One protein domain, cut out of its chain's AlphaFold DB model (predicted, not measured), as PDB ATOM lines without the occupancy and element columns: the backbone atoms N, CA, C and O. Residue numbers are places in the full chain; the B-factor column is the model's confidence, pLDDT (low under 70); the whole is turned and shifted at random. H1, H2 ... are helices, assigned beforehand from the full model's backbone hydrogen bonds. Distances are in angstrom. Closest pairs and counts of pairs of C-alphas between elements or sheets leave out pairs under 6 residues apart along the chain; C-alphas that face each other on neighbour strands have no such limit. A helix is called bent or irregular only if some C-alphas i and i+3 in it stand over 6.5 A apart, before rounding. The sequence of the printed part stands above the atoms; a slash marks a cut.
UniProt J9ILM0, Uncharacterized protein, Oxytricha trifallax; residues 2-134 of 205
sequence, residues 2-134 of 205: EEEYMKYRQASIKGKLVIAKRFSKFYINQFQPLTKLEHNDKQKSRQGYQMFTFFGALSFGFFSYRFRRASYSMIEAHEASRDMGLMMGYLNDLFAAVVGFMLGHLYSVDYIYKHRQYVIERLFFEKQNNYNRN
ATOM      1  N   GLU A   2     112.634 140.469 147.630       66.25
ATOM      2  CA  GLU A   2     112.040 140.154 148.938       66.25
ATOM      3  C   GLU A   2     111.226 138.849 148.945       66.25
ATOM      4  O   GLU A   2     111.478 137.974 149.768       66.25
ATOM      5  N   GLU A   3     110.360 138.629 147.949       74.31
ATOM      6  CA  GLU A   3     109.655 137.345 147.788       74.31
ATOM      7  C   GLU A   3     110.610 136.151 147.640       74.31
ATOM      8  O   GLU A   3     110.340 135.053 148.125       74.31
ATOM      9  N   GLU A   4     111.741 136.350 146.959       73.38
ATOM     10  CA  GLU A   4     112.747 135.307 146.756       73.38
ATOM     11  C   GLU A   4     113.514 135.020 148.050       73.38
ATOM     12  O   GLU A   4     113.786 133.860 148.353       73.38
ATOM     13  N   TYR A   5     113.782 136.048 148.858       79.62
ATOM     14  CA  TYR A   5     114.361 135.898 150.188       79.62
ATOM     15  C   TYR A   5     113.392 135.216 151.167       79.62
ATOM     16  O   TYR A   5     113.799 134.336 151.927       79.62
ATOM     17  N   MET A   6     112.093 135.522 151.103       80.12
ATOM     18  CA  MET A   6     111.073 134.817 151.888       80.12
ATOM     19  C   MET A   6     110.987 133.337 151.497       80.12
ATOM     20  O   MET A   6     111.022 132.468 152.373       80.12
ATOM     21  N   LYS A   7     111.004 133.035 150.190       82.81
ATOM     22  CA  LYS A   7     111.114 131.658 149.674       82.81
ATOM     23  C   LYS A   7     112.404 130.981 150.143       82.81
ATOM     24  O   LYS A   7     112.367 129.825 150.554       82.81
ATOM     25  N   TYR A   8     113.532 131.693 150.139       84.81
ATOM     26  CA  TYR A   8     114.810 131.191 150.647       84.81
ATOM     27  C   TYR A   8     114.734 130.846 152.140       84.81
ATOM     28  O   TYR A   8     115.168 129.768 152.542       84.81
ATOM     29  N   ARG A   9     114.141 131.712 152.969       86.31
ATOM     30  CA  ARG A   9     114.040 131.514 154.423       86.31
ATOM     31  C   ARG A   9     113.177 130.306 154.786       86.31
ATOM     32  O   ARG A   9     113.557 129.553 155.685       86.31
ATOM     33  N   GLN A  10     112.064 130.129 154.074       90.94
ATOM     34  CA  GLN A  10     111.093 129.048 154.278       90.94
ATOM     35  C   GLN A  10     111.523 127.713 153.647       90.94
ATOM     36  O   GLN A  10     111.004 126.662 154.014       90.94
ATOM     37  N   ALA A  11     112.475 127.724 152.710       89.69
ATOM     38  CA  ALA A  11     112.934 126.513 152.042       89.69
ATOM     39  C   ALA A  11     113.714 125.571 152.977       89.69
ATOM     40  O   ALA A  11     114.447 125.986 153.877       89.69
ATOM     41  N   SER A  12     113.631 124.269 152.692       93.19
ATOM     42  CA  SER A  12     114.520 123.265 153.289       93.19
ATOM     43  C   SER A  12     115.980 123.502 152.879       93.19
ATOM     44  O   SER A  12     116.251 124.198 151.902       93.19
ATOM     45  N   ILE A  13     116.946 122.886 153.570       88.12
ATOM     46  CA  ILE A  13     118.387 123.054 153.280       88.12
ATOM     47  C   ILE A  13     118.713 122.775 151.800       88.12
ATOM     48  O   ILE A  13     119.450 123.533 151.170       88.12
ATOM     49  N   LYS A  14     118.111 121.731 151.213       91.00
ATOM     50  CA  LYS A  14     118.269 121.415 149.784       91.00
ATOM     51  C   LYS A  14     117.728 122.540 148.895       91.00
ATOM     52  O   LYS A  14     118.399 122.948 147.951       91.00
ATOM     53  N   GLY A  15     116.546 123.068 149.217       89.88
ATOM     54  CA  GLY A  15     115.958 124.207 148.507       89.88
ATOM     55  C   GLY A  15     116.807 125.474 148.635       89.88
ATOM     56  O   GLY A  15     117.065 126.139 147.633       89.88
ATOM     57  N   LYS A  16     117.336 125.748 149.835       91.31
ATOM     58  CA  LYS A  16     118.257 126.859 150.096       91.31
ATOM     59  C   LYS A  16     119.495 126.784 149.218       91.31
ATOM     60  O   LYS A  16     119.838 127.786 148.614       91.31
ATOM     61  N   LEU A  17     120.116 125.614 149.068       90.75
ATOM     62  CA  LEU A  17     121.285 125.449 148.194       90.75
ATOM     63  C   LEU A  17     120.968 125.733 146.719       90.75
ATOM     64  O   LEU A  17     121.768 126.360 146.027       90.75
ATOM     65  N   VAL A  18     119.802 125.303 146.226       90.44
ATOM     66  CA  VAL A  18     119.396 125.558 144.834       90.44
ATOM     67  C   VAL A  18     119.161 127.049 144.598       90.44
ATOM     68  O   VAL A  18     119.661 127.596 143.611       90.44
ATOM     69  N   ILE A  19     118.432 127.706 145.503       87.38
ATOM     70  CA  ILE A  19     118.168 129.147 145.431       87.38
ATOM     71  C   ILE A  19     119.483 129.921 145.575       87.38
ATOM     72  O   ILE A  19     119.794 130.752 144.728       87.38
ATOM     73  N   ALA A  20     120.313 129.572 146.556       89.44
ATOM     74  CA  ALA A  20     121.605 130.203 146.802       89.44
ATOM     75  C   ALA A  20     122.559 130.089 145.609       89.44
ATOM     76  O   ALA A  20     123.220 131.065 145.258       89.44
ATOM     77  N   LYS A  21     122.579 128.943 144.920       88.88
ATOM     78  CA  LYS A  21     123.363 128.752 143.694       88.88
ATOM     79  C   LYS A  21     122.876 129.642 142.549       88.88
ATOM     80  O   LYS A  21     123.694 130.185 141.806       88.88
ATOM     81  N   ARG A  22     121.557 129.768 142.364       84.94
ATOM     82  CA  ARG A  22     120.977 130.661 141.343       84.94
ATOM     83  C   ARG A  22     121.291 132.116 141.670       84.94
ATOM     84  O   ARG A  22     121.781 132.838 140.804       84.94
ATOM     85  N   PHE A  23     121.093 132.493 142.928       85.50
ATOM     86  CA  PHE A  23     121.357 133.830 143.427       85.50
ATOM     87  C   PHE A  23     122.828 134.214 143.293       85.50
ATOM     88  O   PHE A  23     123.125 135.243 142.700       85.50
ATOM     89  N   SER A  24     123.763 133.386 143.763       87.31
ATOM     90  CA  SER A  24     125.192 133.691 143.665       87.31
ATOM     91  C   SER A  24     125.635 133.817 142.207       87.31
ATOM     92  O   SER A  24     126.377 134.739 141.869       87.31
ATOM     93  N   LYS A  25     125.125 132.955 141.315       84.12
ATOM     94  CA  LYS A  25     125.404 133.039 139.878       84.12
ATOM     95  C   LYS A  25     124.913 134.362 139.290       84.12
ATOM     96  O   LYS A  25     125.663 134.986 138.541       84.12
ATOM     97  N   PHE A  26     123.695 134.780 139.627       84.12
ATOM     98  CA  PHE A  26     123.120 136.036 139.156       84.12
ATOM     99  C   PHE A  26     123.825 137.251 139.777       84.12
ATOM    100  O   PHE A  26     124.390 138.073 139.063       84.12
ATOM    101  N   TYR A  27     123.863 137.347 141.103       81.62
ATOM    102  CA  TYR A  27     124.334 138.525 141.827       81.62
ATOM    103  C   TYR A  27     125.835 138.780 141.653       81.62
ATOM    104  O   TYR A  27     126.271 139.914 141.466       81.62
ATOM    105  N   ILE A  28     126.656 137.729 141.664       81.31
ATOM    106  CA  ILE A  28     128.110 137.900 141.558       81.31
ATOM    107  C   ILE A  28     128.509 138.174 140.103       81.31
ATOM    108  O   ILE A  28     129.322 139.068 139.850       81.31
ATOM    109  N   ASN A  29     127.914 137.458 139.141       78.12
ATOM    110  CA  ASN A  29     128.374 137.497 137.749       78.12
ATOM    111  C   ASN A  29     127.532 138.404 136.842       78.12
ATOM    112  O   ASN A  29     128.102 139.126 136.033       78.12
ATOM    113  N   GLN A  30     126.203 138.382 136.963       71.06
ATOM    114  CA  GLN A  30     125.283 139.018 136.008       71.06
ATOM    115  C   GLN A  30     124.741 140.373 136.473       71.06
ATOM    116  O   GLN A  30     124.392 141.199 135.638       71.06
ATOM    117  N   PHE A  31     124.680 140.626 137.782       76.00
ATOM    118  CA  PHE A  31     124.133 141.873 138.313       76.00
ATOM    119  C   PHE A  31     124.955 143.085 137.857       76.00
ATOM    120  O   PHE A  31     126.166 143.145 138.089       76.00
ATOM    121  N   GLN A  32     124.308 144.061 137.227       73.06
ATOM    122  CA  GLN A  32     124.938 145.307 136.803       73.06
ATOM    123  C   GLN A  32     124.543 146.421 137.783       73.06
ATOM    124  O   GLN A  32     123.362 146.748 137.863       73.06
ATOM    125  N   PRO A  33     125.492 146.971 138.563       69.00
ATOM    126  CA  PRO A  33     125.190 148.061 139.481       69.00
ATOM    127  C   PRO A  33     124.889 149.336 138.688       69.00
ATOM    128  O   PRO A  33     125.630 149.677 137.766       69.00
ATOM    129  N   LEU A  34     123.832 150.050 139.069       63.72
ATOM    130  CA  LEU A  34     123.438 151.315 138.445       63.72
ATOM    131  C   LEU A  34     124.118 152.506 139.126       63.72
ATOM    132  O   LEU A  34     124.396 153.516 138.487       63.72
ATOM    133  N   THR A  35     124.418 152.388 140.423       65.94
ATOM    134  CA  THR A  35     125.050 153.460 141.205       65.94
ATOM    135  C   THR A  35     126.434 153.070 141.733       65.94
ATOM    136  O   THR A  35     126.759 151.891 141.899       65.94
ATOM    137  N   LYS A  36     127.267 154.070 142.068       71.56
ATOM    138  CA  LYS A  36     128.587 153.847 142.696       71.56
ATOM    139  C   LYS A  36     128.478 153.102 144.034       71.56
ATOM    140  O   LYS A  36     129.338 152.286 144.355       71.56
ATOM    141  N   LEU A  37     127.416 153.361 144.800       72.44
ATOM    142  CA  LEU A  37     127.158 152.683 146.072       72.44
ATOM    143  C   LEU A  37     126.864 151.196 145.856       72.44
ATOM    144  O   LEU A  37     127.451 150.355 146.531       72.44
ATOM    145  N   GLU A  38     126.037 150.868 144.862       69.75
ATOM    146  CA  GLU A  38     125.757 149.479 144.487       69.75
ATOM    147  C   GLU A  38     126.984 148.763 143.924       69.75
ATOM    148  O   GLU A  38     127.153 147.565 144.138       69.75
ATOM    149  N   HIS A  39     127.858 149.479 143.215       78.12
ATOM    150  CA  HIS A  39     129.109 148.913 142.724       78.12
ATOM    151  C   HIS A  39     130.030 148.513 143.882       78.12
ATOM    152  O   HIS A  39     130.529 147.387 143.917       78.12
ATOM    153  N   ASN A  40     130.208 149.411 144.854       82.25
ATOM    154  CA  ASN A  40     131.010 149.146 146.047       82.25
ATOM    155  C   ASN A  40     130.418 148.009 146.889       82.25
ATOM    156  O   ASN A  40     131.155 147.143 147.357       82.25
ATOM    157  N   ASP A  41     129.093 147.981 147.047       83.44
ATOM    158  CA  ASP A  41     128.368 146.883 147.691       83.44
ATOM    159  C   ASP A  41     128.619 145.548 146.970       83.44
ATOM    160  O   ASP A  41     129.066 144.579 147.586       83.44
ATOM    161  N   LYS A  42     128.448 145.503 145.643       84.06
ATOM    162  CA  LYS A  42     128.712 144.299 144.844       84.06
ATOM    163  C   LYS A  42     130.148 143.800 145.030       84.06
ATOM    164  O   LYS A  42     130.357 142.596 145.191       84.06
ATOM    165  N   GLN A  43     131.138 144.696 145.019       90.06
ATOM    166  CA  GLN A  43     132.540 144.323 145.234       90.06
ATOM    167  C   GLN A  43     132.775 143.745 146.635       90.06
ATOM    168  O   GLN A  43     133.362 142.668 146.753       90.06
ATOM    169  N   LYS A  44     132.270 144.407 147.685       90.19
ATOM    170  CA  LYS A  44     132.374 143.923 149.071       90.19
ATOM    171  C   LYS A  44     131.675 142.582 149.255       90.19
ATOM    172  O   LYS A  44     132.254 141.663 149.824       90.19
ATOM    173  N   SER A  45     130.472 142.442 148.710       90.50
ATOM    174  CA  SER A  45     129.700 141.201 148.718       90.50
ATOM    175  C   SER A  45     130.449 140.062 148.021       90.50
ATOM    176  O   SER A  45     130.496 138.947 148.534       90.50
ATOM    177  N   ARG A  46     131.105 140.335 146.884       92.69
ATOM    178  CA  ARG A  46     131.930 139.350 146.168       92.69
ATOM    179  C   ARG A  46     133.154 138.920 146.981       92.69
ATOM    180  O   ARG A  46     133.418 137.723 147.067       92.69
ATOM    181  N   GLN A  47     133.878 139.867 147.573       93.75
ATOM    182  CA  GLN A  47     135.032 139.567 148.429       93.75
ATOM    183  C   GLN A  47     134.604 138.781 149.674       93.75
ATOM    184  O   GLN A  47     135.199 137.754 149.992       93.75
ATOM    185  N   GLY A  48     133.524 139.209 150.330       93.31
ATOM    186  CA  GLY A  48     132.941 138.515 151.474       93.31
ATOM    187  C   GLY A  48     132.538 137.086 151.127       93.31
ATOM    188  O   GLY A  48     132.915 136.159 151.836       93.31
ATOM    189  N   TYR A  49     131.857 136.879 149.997       95.38
ATOM    190  CA  TYR A  49     131.498 135.546 149.509       95.38
ATOM    191  C   TYR A  49     132.716 134.631 149.348       95.38
ATOM    192  O   TYR A  49     132.715 133.495 149.830       95.38
ATOM    193  N   GLN A  50     133.769 135.124 148.691       94.88
ATOM    194  CA  GLN A  50     135.009 134.368 148.500       94.88
ATOM    195  C   GLN A  50     135.665 134.031 149.839       94.88
ATOM    196  O   GLN A  50     136.045 132.885 150.053       94.88
ATOM    197  N   MET A  51     135.727 134.993 150.763       96.62
ATOM    198  CA  MET A  51     136.277 134.759 152.096       96.62
ATOM    199  C   MET A  51     135.465 133.718 152.866       96.62
ATOM    200  O   MET A  51     136.037 132.734 153.318       96.62
ATOM    201  N   PHE A  52     134.145 133.861 152.982       95.56
ATOM    202  CA  PHE A  52     133.319 132.919 153.745       95.56
ATOM    203  C   PHE A  52     133.357 131.499 153.180       95.56
ATOM    204  O   PHE A  52     133.428 130.539 153.944       95.56
ATOM    205  N   THR A  53     133.328 131.347 151.856       96.12
ATOM    206  CA  THR A  53     133.412 130.022 151.223       96.12
ATOM    207  C   THR A  53     134.791 129.390 151.397       96.12
ATOM    208  O   THR A  53     134.878 128.208 151.734       96.12
ATOM    209  N   PHE A  54     135.861 130.174 151.239       96.94
ATOM    210  CA  PHE A  54     137.233 129.719 151.451       96.94
ATOM    211  C   PHE A  54     137.501 129.359 152.918       96.94
ATOM    212  O   PHE A  54     137.932 128.244 153.207       96.94
ATOM    213  N   PHE A  55     137.191 130.260 153.854       97.19
ATOM    214  CA  PHE A  55     137.356 130.016 155.287       97.19
ATOM    215  C   PHE A  55     136.459 128.880 155.779       97.19
ATOM    216  O   PHE A  55     136.895 128.092 156.614       97.19
ATOM    217  N   GLY A  56     135.241 128.743 155.247       95.75
ATOM    218  CA  GLY A  56     134.359 127.615 155.544       95.75
ATOM    219  C   GLY A  56     134.998 126.278 155.167       95.75
ATOM    220  O   GLY A  56     135.105 125.392 156.011       95.75
ATOM    221  N   ALA A  57     135.497 126.148 153.934       97.31
ATOM    222  CA  ALA A  57     136.206 124.943 153.496       97.31
ATOM    223  C   ALA A  57     137.466 124.663 154.320       97.31
ATOM    224  O   ALA A  57     137.670 123.543 154.790       97.31
ATOM    225  N   LEU A  58     138.305 125.684 154.507       97.00
ATOM    226  CA  LEU A  58     139.591 125.539 155.178       97.00
ATOM    227  C   LEU A  58     139.419 125.186 156.657       97.00
ATOM    228  O   LEU A  58     140.105 124.294 157.147       97.00
ATOM    229  N   SER A  59     138.485 125.835 157.356       96.69
ATOM    230  CA  SER A  59     138.217 125.554 158.770       96.69
ATOM    231  C   SER A  59     137.725 124.125 158.977       96.69
ATOM    232  O   SER A  59     138.328 123.397 159.760       96.69
ATOM    233  N   PHE A  60     136.699 123.676 158.248       96.31
ATOM    234  CA  PHE A  60     136.165 122.319 158.408       96.31
ATOM    235  C   PHE A  60     137.157 121.238 157.975       96.31
ATOM    236  O   PHE A  60     137.295 120.232 158.671       96.31
ATOM    237  N   GLY A  61     137.889 121.452 156.876       94.12
ATOM    238  CA  GLY A  61     138.954 120.538 156.457       94.12
ATOM    239  C   GLY A  61     140.064 120.432 157.507       94.12
ATOM    240  O   GLY A  61     140.483 119.332 157.865       94.12
ATOM    241  N   PHE A  62     140.489 121.566 158.076       95.69
ATOM    242  CA  PHE A  62     141.490 121.595 159.143       95.69
ATOM    243  C   PHE A  62     140.988 120.943 160.438       95.69
ATOM    244  O   PHE A  62     141.735 120.199 161.074       95.69
ATOM    245  N   PHE A  63     139.728 121.177 160.820       94.94
ATOM    246  CA  PHE A  63     139.114 120.514 161.970       94.94
ATOM    247  C   PHE A  63     139.084 118.998 161.780       94.94
ATOM    248  O   PHE A  63     139.541 118.284 162.670       94.94
ATOM    249  N   SER A  64     138.632 118.511 160.621       94.62
ATOM    250  CA  SER A  64     138.613 117.077 160.306       94.62
ATOM    251  C   SER A  64     140.010 116.456 160.384       94.62
ATOM    252  O   SER A  64     140.211 115.469 161.095       94.62
ATOM    253  N   TYR A  65     141.010 117.111 159.783       92.88
ATOM    254  CA  TYR A  65     142.405 116.686 159.874       92.88
ATOM    255  C   TYR A  65     142.892 116.604 161.329       92.88
ATOM    256  O   TYR A  65     143.550 115.637 161.727       92.88
ATOM    257  N   ARG A  66     142.558 117.608 162.149       93.69
ATOM    258  CA  ARG A  66     142.972 117.644 163.554       93.69
ATOM    259  C   ARG A  66     142.302 116.537 164.372       93.69
ATOM    260  O   ARG A  66     142.986 115.902 165.173       93.69
ATOM    261  N   PHE A  67     141.011 116.285 164.153       90.69
ATOM    262  CA  PHE A  67     140.285 115.180 164.782       90.69
ATOM    263  C   PHE A  67     140.901 113.836 164.410       90.69
ATOM    264  O   PHE A  67     141.226 113.052 165.296       90.69
ATOM    265  N   ARG A  68     141.173 113.617 163.120       87.00
ATOM    266  CA  ARG A  68     141.847 112.411 162.635       87.00
ATOM    267  C   ARG A  68     143.194 112.197 163.327       87.00
ATOM    268  O   ARG A  68     143.465 111.105 163.819       87.00
ATOM    269  N   ARG A  69     144.029 113.240 163.416       86.44
ATOM    270  CA  ARG A  69     145.332 113.168 164.096       86.44
ATOM    271  C   ARG A  69     145.195 112.829 165.585       86.44
ATOM    272  O   ARG A  69     145.992 112.044 166.089       86.44
ATOM    273  N   ALA A  70     144.200 113.394 166.270       86.75
ATOM    274  CA  ALA A  70     143.929 113.090 167.673       86.75
ATOM    275  C   ALA A  70     143.479 111.631 167.868       86.75
ATOM    276  O   ALA A  70     144.004 110.946 168.742       86.75
ATOM    277  N   SER A  71     142.586 111.123 167.012       82.19
ATOM    278  CA  SER A  71     142.139 109.725 167.061       82.19
ATOM    279  C   SER A  71     143.295 108.742 166.873       82.19
ATOM    280  O   SER A  71     143.416 107.798 167.644       82.19
ATOM    281  N   TYR A  72     144.197 108.994 165.918       78.69
ATOM    282  CA  TYR A  72     145.381 108.147 165.728       78.69
ATOM    283  C   TYR A  72     146.354 108.190 166.909       78.69
ATOM    284  O   TYR A  72     147.008 107.193 167.179       78.69
ATOM    285  N   SER A  73     146.449 109.313 167.628       76.81
ATOM    286  CA  SER A  73     147.307 109.398 168.818       76.81
ATOM    287  C   SER A  73     146.776 108.629 170.032       76.81
ATOM    288  O   SER A  73     147.536 108.401 170.966       76.81
ATOM    289  N   MET A  74     145.496 108.237 170.027       73.12
ATOM    290  CA  MET A  74     144.863 107.471 171.109       73.12
ATOM    291  C   MET A  74     144.858 105.956 170.869       73.12
ATOM    292  O   MET A  74     144.564 105.205 171.793       73.12
ATOM    293  N   ILE A  75     145.165 105.500 169.652       71.81
ATOM    294  CA  ILE A  75     145.258 104.072 169.332       71.81
ATOM    295  C   ILE A  75     146.692 103.628 169.641       71.81
ATOM    296  O   ILE A  75     147.644 104.143 169.052       71.81
ATOM    297  N   GLU A  76     146.853 102.706 170.591       57.72
ATOM    298  CA  GLU A  76     148.155 102.164 170.985       57.72
ATOM    299  C   GLU A  76     148.900 101.572 169.776       57.72
ATOM    300  O   GLU A  76     148.310 100.969 168.877       57.72
ATOM    301  N   ALA A  77     150.225 101.747 169.746       59.22
ATOM    302  CA  ALA A  77     151.095 101.486 168.595       59.22
ATOM    303  C   ALA A  77     151.090 100.033 168.062       59.22
ATOM    304  O   ALA A  77     151.740  99.758 167.053       59.22
ATOM    305  N   HIS A  78     150.383  99.110 168.720       53.94
ATOM    306  CA  HIS A  78     150.468  97.676 168.468       53.94
ATOM    307  C   HIS A  78     149.447  97.122 167.450       53.94
ATOM    308  O   HIS A  78     149.681  96.035 166.926       53.94
ATOM    309  N   GLU A  79     148.382  97.863 167.108       55.09
ATOM    310  CA  GLU A  79     147.294  97.397 166.212       55.09
ATOM    311  C   GLU A  79     147.096  98.234 164.932       55.09
ATOM    312  O   GLU A  79     146.130  98.049 164.187       55.09
ATOM    313  N   ALA A  80     147.996  99.171 164.628       57.50
ATOM    314  CA  ALA A  80     147.820 100.063 163.485       57.50
ATOM    315  C   ALA A  80     148.009  99.323 162.143       57.50
ATOM    316  O   ALA A  80     149.105  99.288 161.581       57.50
ATOM    317  N   SER A  81     146.925  98.771 161.589       54.34
ATOM    318  CA  SER A  81     146.848  98.407 160.170       54.34
ATOM    319  C   SER A  81     147.030  99.683 159.331       54.34
ATOM    320  O   SER A  81     146.154 100.540 159.223       54.34
ATOM    321  N   ARG A  82     148.254  99.874 158.832       60.41
ATOM    322  CA  ARG A  82     148.799 101.199 158.503       60.41
ATOM    323  C   ARG A  82     148.275 101.857 157.223       60.41
ATOM    324  O   ARG A  82     148.436 103.064 157.114       60.41
ATOM    325  N   ASP A  83     147.601 101.146 156.315       59.16
ATOM    326  CA  ASP A  83     147.378 101.690 154.960       59.16
ATOM    327  C   ASP A  83     145.915 101.896 154.534       59.16
ATOM    328  O   ASP A  83     145.614 102.871 153.843       59.16
ATOM    329  N   MET A  84     144.959 101.066 154.969       61.03
ATOM    330  CA  MET A  84     143.576 101.173 154.463       61.03
ATOM    331  C   MET A  84     142.789 102.345 155.089       61.03
ATOM    332  O   MET A  84     141.934 102.949 154.438       61.03
ATOM    333  N   GLY A  85     143.112 102.725 156.333       74.06
ATOM    334  CA  GLY A  85     142.444 103.821 157.052       74.06
ATOM    335  C   GLY A  85     142.868 105.229 156.615       74.06
ATOM    336  O   GLY A  85     142.110 106.191 156.778       74.06
ATOM    337  N   LEU A  86     144.057 105.378 156.019       81.06
ATOM    338  CA  LEU A  86     144.588 106.683 155.612       81.06
ATOM    339  C   LEU A  86     143.811 107.283 154.439       81.06
ATOM    340  O   LEU A  86     143.440 108.456 154.497       81.06
ATOM    341  N   MET A  87     143.519 106.475 153.414       86.12
ATOM    342  CA  MET A  87     142.764 106.917 152.238       86.12
ATOM    343  C   MET A  87     141.354 107.384 152.619       86.12
ATOM    344  O   MET A  87     140.948 108.480 152.232       86.12
ATOM    345  N   MET A  88     140.640 106.608 153.441       87.25
ATOM    346  CA  MET A  88     139.320 107.006 153.948       87.25
ATOM    347  C   MET A  88     139.400 108.262 154.822       87.25
ATOM    348  O   MET A  88     138.524 109.119 154.747       87.25
ATOM    349  N   GLY A  89     140.483 108.432 155.586       88.88
ATOM    350  CA  GLY A  89     140.748 109.659 156.336       88.88
ATOM    351  C   GLY A  89     140.880 110.900 155.447       88.88
ATOM    352  O   GLY A  89     140.276 111.926 155.744       88.88
ATOM    353  N   TYR A  90     141.618 110.813 154.336       90.25
ATOM    354  CA  TYR A  90     141.733 111.929 153.390       90.25
ATOM    355  C   TYR A  90     140.415 112.232 152.671       90.25
ATOM    356  O   TYR A  90     140.088 113.401 152.469       90.25
ATOM    357  N   LEU A  91     139.640 111.201 152.318       92.88
ATOM    358  CA  LEU A  91     138.304 111.386 151.749       92.88
ATOM    359  C   LEU A  91     137.374 112.090 152.742       92.88
ATOM    360  O   LEU A  91     136.693 113.036 152.359       92.88
ATOM    361  N   ASN A  92     137.392 111.693 154.015       92.44
ATOM    362  CA  ASN A  92     136.605 112.347 155.062       92.44
ATOM    363  C   ASN A  92     137.003 113.819 155.248       92.44
ATOM    364  O   ASN A  92     136.123 114.675 155.316       92.44
ATOM    365  N   ASP A  93     138.304 114.130 155.245       93.25
ATOM    366  CA  ASP A  93     138.798 115.512 155.323       93.25
ATOM    367  C   ASP A  93     138.329 116.353 154.120       93.25
ATOM    368  O   ASP A  93     137.905 117.502 154.280       93.25
ATOM    369  N   LEU A  94     138.337 115.770 152.915       95.75
ATOM    370  CA  LEU A  94     137.820 116.413 151.706       95.75
ATOM    371  C   LEU A  94     136.304 116.643 151.792       95.75
ATOM    372  O   LEU A  94     135.833 117.740 151.486       95.75
ATOM    373  N   PHE A  95     135.535 115.647 152.237       96.56
ATOM    374  CA  PHE A  95     134.092 115.792 152.443       96.56
ATOM    375  C   PHE A  95     133.780 116.871 153.481       96.56
ATOM    376  O   PHE A  95     132.896 117.696 153.248       96.56
ATOM    377  N   ALA A  96     134.532 116.927 154.581       96.81
ATOM    378  CA  ALA A  96     134.394 117.974 155.584       96.81
ATOM    379  C   ALA A  96     134.660 119.362 154.983       96.81
ATOM    380  O   ALA A  96     133.867 120.279 155.195       96.81
ATOM    381  N   ALA A  97     135.706 119.516 154.165       96.69
ATOM    382  CA  ALA A  97     135.977 120.768 153.460       96.69
ATOM    383  C   ALA A  97     134.835 121.158 152.501       96.69
ATOM    384  O   ALA A  97     134.431 122.320 152.454       96.69
ATOM    385  N   VAL A  98     134.250 120.199 151.777       97.06
ATOM    386  CA  VAL A  98     133.094 120.443 150.896       97.06
ATOM    387  C   VAL A  98     131.855 120.860 151.697       97.06
ATOM    388  O   VAL A  98     131.147 121.787 151.300       97.06
ATOM    389  N   VAL A  99     131.604 120.238 152.851       96.44
ATOM    390  CA  VAL A  99     130.528 120.646 153.769       96.44
ATOM    391  C   VAL A  99     130.770 122.060 154.293       96.44
ATOM    392  O   VAL A  99     129.862 122.891 154.247       96.44
ATOM    393  N   GLY A 100     131.999 122.370 154.706       97.06
ATOM    394  CA  GLY A 100     132.393 123.712 155.129       97.06
ATOM    395  C   GLY A 100     132.187 124.760 154.035       97.06
ATOM    396  O   GLY A 100     131.642 125.832 154.300       97.06
ATOM    397  N   PHE A 101     132.532 124.435 152.785       97.44
ATOM    398  CA  PHE A 101     132.244 125.284 151.627       97.44
ATOM    399  C   PHE A 101     130.739 125.523 151.458       97.44
ATOM    400  O   PHE A 101     130.323 126.664 151.265       97.44
ATOM    401  N   MET A 102     129.911 124.475 151.547       96.56
ATOM    402  CA  MET A 102     128.453 124.596 151.414       96.56
ATOM    403  C   MET A 102     127.844 125.467 152.518       96.56
ATOM    404  O   MET A 102     126.979 126.295 152.232       96.56
ATOM    405  N   LEU A 103     128.312 125.332 153.759       95.88
ATOM    406  CA  LEU A 103     127.875 126.179 154.870       95.88
ATOM    407  C   LEU A 103     128.321 127.633 154.680       95.88
ATOM    408  O   LEU A 103     127.502 128.542 154.817       95.88
ATOM    409  N   GLY A 104     129.577 127.860 154.286       96.06
ATOM    410  CA  GLY A 104     130.085 129.193 153.954       96.06
ATOM    411  C   GLY A 104     129.327 129.836 152.787       96.06
ATOM    412  O   GLY A 104     129.025 131.030 152.815       96.06
ATOM    413  N   HIS A 105     128.942 129.041 151.788       95.75
ATOM    414  CA  HIS A 105     128.104 129.469 150.669       95.75
ATOM    415  C   HIS A 105     126.712 129.911 151.141       95.75
ATOM    416  O   HIS A 105     126.275 131.008 150.806       95.75
ATOM    417  N   LEU A 106     126.030 129.106 151.962       95.44
ATOM    418  CA  LEU A 106     124.709 129.458 152.493       95.44
ATOM    419  C   LEU A 106     124.757 130.699 153.393       95.44
ATOM    420  O   LEU A 106     123.895 131.570 153.282       95.44
ATOM    421  N   TYR A 107     125.769 130.793 154.257       94.94
ATOM    422  CA  TYR A 107     125.940 131.923 155.167       94.94
ATOM    423  C   TYR A 107     126.231 133.224 154.415       94.94
ATOM    424  O   TYR A 107     125.606 134.251 154.671       94.94
ATOM    425  N   SER A 108     127.143 133.180 153.441       94.62
ATOM    426  CA  SER A 108     127.450 134.350 152.617       94.62
ATOM    427  C   SER A 108     126.258 134.802 151.783       94.62
ATOM    428  O   SER A 108     126.009 135.999 151.693       94.62
ATOM    429  N   VAL A 109     125.484 133.875 151.216       91.56
ATOM    430  CA  VAL A 109     124.263 134.219 150.481       91.56
ATOM    431  C   VAL A 109     123.220 134.859 151.398       91.56
ATOM    432  O   VAL A 109     122.665 135.892 151.031       91.56
ATOM    433  N   ASP A 110     122.993 134.314 152.596       91.25
ATOM    434  CA  ASP A 110     122.081 134.909 153.585       91.25
ATOM    435  C   ASP A 110     122.509 136.333 153.976       91.25
ATOM    436  O   ASP A 110     121.692 137.256 153.995       91.25
ATOM    437  N   TYR A 111     123.809 136.536 154.207       91.44
ATOM    438  CA  TYR A 111     124.373 137.853 154.489       91.44
ATOM    439  C   TYR A 111     124.160 138.834 153.330       91.44
ATOM    440  O   TYR A 111     123.707 139.956 153.556       91.44
ATOM    441  N   ILE A 112     124.446 138.419 152.091       88.88
ATOM    442  CA  ILE A 112     124.282 139.274 150.908       88.88
ATOM    443  C   ILE A 112     122.809 139.639 150.708       88.88
ATOM    444  O   ILE A 112     122.521 140.797 150.423       88.88
ATOM    445  N   TYR A 113     121.873 138.701 150.897       84.38
ATOM    446  CA  TYR A 113     120.438 139.002 150.824       84.38
ATOM    447  C   TYR A 113     120.037 140.094 151.819       84.38
ATOM    448  O   TYR A 113     119.445 141.096 151.415       84.38
ATOM    449  N   LYS A 114     120.410 139.934 153.095       84.94
ATOM    450  CA  LYS A 114     120.114 140.915 154.151       84.94
ATOM    451  C   LYS A 114     120.749 142.269 153.864       84.94
ATOM    452  O   LYS A 114     120.095 143.301 153.984       84.94
ATOM    453  N   HIS A 115     122.018 142.274 153.462       82.00
ATOM    454  CA  HIS A 115     122.726 143.514 153.179       82.00
ATOM    455  C   HIS A 115     122.136 144.236 151.965       82.00
ATOM    456  O   HIS A 115     121.948 145.448 151.995       82.00
ATOM    457  N   ARG A 116     121.765 143.492 150.920       76.00
ATOM    458  CA  ARG A 116     121.163 144.064 149.719       76.00
ATOM    459  C   ARG A 116     119.778 144.639 149.986       76.00
ATOM    460  O   ARG A 116     119.470 145.705 149.462       76.00
ATOM    461  N   GLN A 117     118.970 143.959 150.799       77.06
ATOM    462  CA  GLN A 117     117.685 144.481 151.255       77.06
ATOM    463  C   GLN A 117     117.876 145.816 151.987       77.06
ATOM    464  O   GLN A 117     117.284 146.811 151.579       77.06
ATOM    465  N   TYR A 118     118.808 145.878 152.941       75.44
ATOM    466  CA  TYR A 118     119.158 147.121 153.633       75.44
ATOM    467  C   TYR A 118     119.614 148.239 152.678       75.44
ATOM    468  O   TYR A 118     119.208 149.388 152.828       75.44
ATOM    469  N   VAL A 119     120.446 147.933 151.673       67.81
ATOM    470  CA  VAL A 119     120.902 148.931 150.686       67.81
ATOM    471  C   VAL A 119     119.736 149.459 149.849       67.81
ATOM    472  O   VAL A 119     119.664 150.663 149.615       67.81
ATOM    473  N   ILE A 120     118.818 148.590 149.417       68.38
ATOM    474  CA  ILE A 120     117.626 148.991 148.655       68.38
ATOM    475  C   ILE A 120     116.713 149.871 149.517       68.38
ATOM    476  O   ILE A 120     116.321 150.947 149.073       68.38
ATOM    477  N   GLU A 121     116.424 149.451 150.749       65.81
ATOM    478  CA  GLU A 121     115.601 150.204 151.704       65.81
ATOM    479  C   GLU A 121     116.209 151.572 152.006       65.81
ATOM    480  O   GLU A 121     115.523 152.593 151.997       65.81
ATOM    481  N   ARG A 122     117.527 151.619 152.190       65.38
ATOM    482  CA  ARG A 122     118.250 152.862 152.417       65.38
ATOM    483  C   ARG A 122     118.224 153.784 151.198       65.38
ATOM    484  O   ARG A 122     118.000 154.975 151.368       65.38
ATOM    485  N   LEU A 123     118.441 153.265 149.987       62.62
ATOM    486  CA  LEU A 123     118.339 154.059 148.755       62.62
ATOM    487  C   LEU A 123     116.923 154.611 148.569       62.62
ATOM    488  O   LEU A 123     116.753 155.747 148.132       62.62
ATOM    489  N   PHE A 124     115.912 153.821 148.924       64.81
ATOM    490  CA  PHE A 124     114.519 154.241 148.896       64.81
ATOM    491  C   PHE A 124     114.235 155.339 149.930       64.81
ATOM    492  O   PHE A 124     113.653 156.357 149.572       64.81
ATOM    493  N   PHE A 125     114.726 155.199 151.164       65.19
ATOM    494  CA  PHE A 125     114.631 156.226 152.207       65.19
ATOM    495  C   PHE A 125     115.355 157.523 151.822       65.19
ATOM    496  O   PHE A 125     114.810 158.614 151.987       65.19
ATOM    497  N   GLU A 126     116.574 157.425 151.288       59.59
ATOM    498  CA  GLU A 126     117.341 158.584 150.819       59.59
ATOM    499  C   GLU A 126     116.602 159.285 149.664       59.59
ATOM    500  O   GLU A 126     116.520 160.512 149.646       59.59
ATOM    501  N   LYS A 127     115.970 158.522 148.762       60.31
ATOM    502  CA  LYS A 127     115.123 159.059 147.687       60.31
ATOM    503  C   LYS A 127     113.834 159.708 148.208       60.31
ATOM    504  O   LYS A 127     113.455 160.755 147.702       60.31
ATOM    505  N   GLN A 128     113.171 159.118 149.203       59.38
ATOM    506  CA  GLN A 128     111.923 159.645 149.774       59.38
ATOM    507  C   GLN A 128     112.123 160.933 150.573       59.38
ATOM    508  O   GLN A 128     111.272 161.812 150.538       59.38
ATOM    509  N   ASN A 129     113.251 161.067 151.267       59.53
ATOM    510  CA  ASN A 129     113.539 162.248 152.081       59.53
ATOM    511  C   ASN A 129     114.281 163.346 151.310       59.53
ATOM    512  O   ASN A 129     114.848 164.242 151.933       59.53
ATOM    513  N   ASN A 130     114.344 163.250 149.973       61.09
ATOM    514  CA  ASN A 130     115.181 164.107 149.123       61.09
ATOM    515  C   ASN A 130     116.622 164.230 149.655       61.09
ATOM    516  O   ASN A 130     117.296 165.245 149.463       61.09
ATOM    517  N   TYR A 131     117.106 163.187 150.337       51.81
ATOM    518  CA  TYR A 131     118.412 163.159 150.971       51.81
ATOM    519  C   TYR A 131     119.441 162.828 149.903       51.81
ATOM    520  O   TYR A 131     119.886 161.696 149.708       51.81
ATOM    521  N   ASN A 132     119.772 163.853 149.136       53.97
ATOM    522  CA  ASN A 132     120.546 163.709 147.931       53.97
ATOM    523  C   ASN A 132     122.040 163.660 148.296       53.97
ATOM    524  O   ASN A 132     122.770 164.635 148.153       53.97
ATOM    525  N   ARG A 133     122.531 162.501 148.766       48.44
ATOM    526  CA  ARG A 133     123.979 162.285 149.004       48.44
ATOM    527  C   ARG A 133     124.825 162.462 147.735       48.44
ATOM    528  O   ARG A 133     126.045 162.543 147.839       48.44
ATOM    529  N   ASN A 134     124.173 162.524 146.569       48.19
ATOM    530  CA  ASN A 134     124.772 162.736 145.257       48.19
ATOM    531  C   ASN A 134     124.128 163.901 144.459       48.19
ATOM    532  O   ASN A 134     124.253 163.883 143.235       48.19
TER     533      ASN A 134
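AT A GLANCE: This is residues 2 to 134 of the 205 residues of an uncharacterized protein of Oxytricha trifallax (UniProt J9ILM0). A long hairpin of two helices, H3 and H4, running side by side in opposite directions, makes a rod. On one side of it a second, much smaller hairpin of H1 and H2 is attached, with H2 crossing H4 steeply near the middle of H4. The ends of the long axis are thin: residues 73 to 79 stick out at one end, and residues 124 to 130 at the other. The printed part has 133 residues, with four named helices in the order H1, H2, H3, H4 and no named strand; the class is all helix. The whole is only just loose, close to extended, with a radius of gyration of the C-alphas of 21.2 A and spans of 78 by 28 by 23 A.

HOW THE PARTS SIT: H4, residues 84 to 128, is the longest helix and touches H3, residues 36 to 74, with 59 pairs of C-alphas within 8 A. They form a helical hairpin, opposite ways at a shallow tilt of 24 degrees, and their closest C-alphas, those of Ala 57 and Ala 97, are 4.2 A apart. H2, residues 13 to 30, touches H4 the same way at a steep tilt of 62 degrees, with residues 16 to 24 of H2 and 102 to 109 of H4 alone; the closest C-alphas, those of Ala 20 and Val 109, are 6.1 A apart. H2 and H3, also a hairpin, only just touch, with 3 pairs of C-alphas within 8 A, residues 27 to 28 of H2 and 42 to 46 of H3 alone; the closest C-alphas, those of Ile 28 and Arg 46, are 6.2 A apart, and the lines stand at a steep tilt of 44 degrees, opposite ways. The helix packing is part aligned, part crossed. H1, residues 2 to 10, touches H2 with residues 15 to 20 of H2 alone, as a hairpin at a shallow tilt of 31 degrees, opposite ways; the closest C-alphas, those of Tyr 8 and Lys 16, are 5.6 A apart. H1 and H4 are close but not clearly touching, the closest C-alphas, those of Tyr 5 and Tyr 113, being 6.9 A apart, while H1 and H3 are apart. Every O i to N i+4 pair is within hydrogen-bond range in H1, H2 and H3, and 40 of 41 are in H4.

IN THESE COORDINATES: H4 is 66.7 A long from first to last C-alpha and ends at C-alpha 128, (111.923, 159.645, 149.774). It is neither bent nor irregular, but only just: C-alphas 84 and 87 are 6.2 A apart. H3 is 56.8 A long and begins at C-alpha 36, (128.587, 153.847, 142.696). H2 is 24.5 A long, and H1, 12.4 A long, begins at C-alpha 2, (112.040, 140.154, 148.938).

THE WHOLE: The two C-alphas farthest apart, those of His 78 and Asn 130, are 77.7 A from each other. The printed part has no cut. The links from H1 to H2 and from H2 to H3 are tight, and the nine-residue link from H3 to H4 is short. The mean pLDDT of the printed part is 81.9; it is under 70 at residue 2, residues 33 to 35, residue 38, residues 76 to 84 and residues 119 to 134.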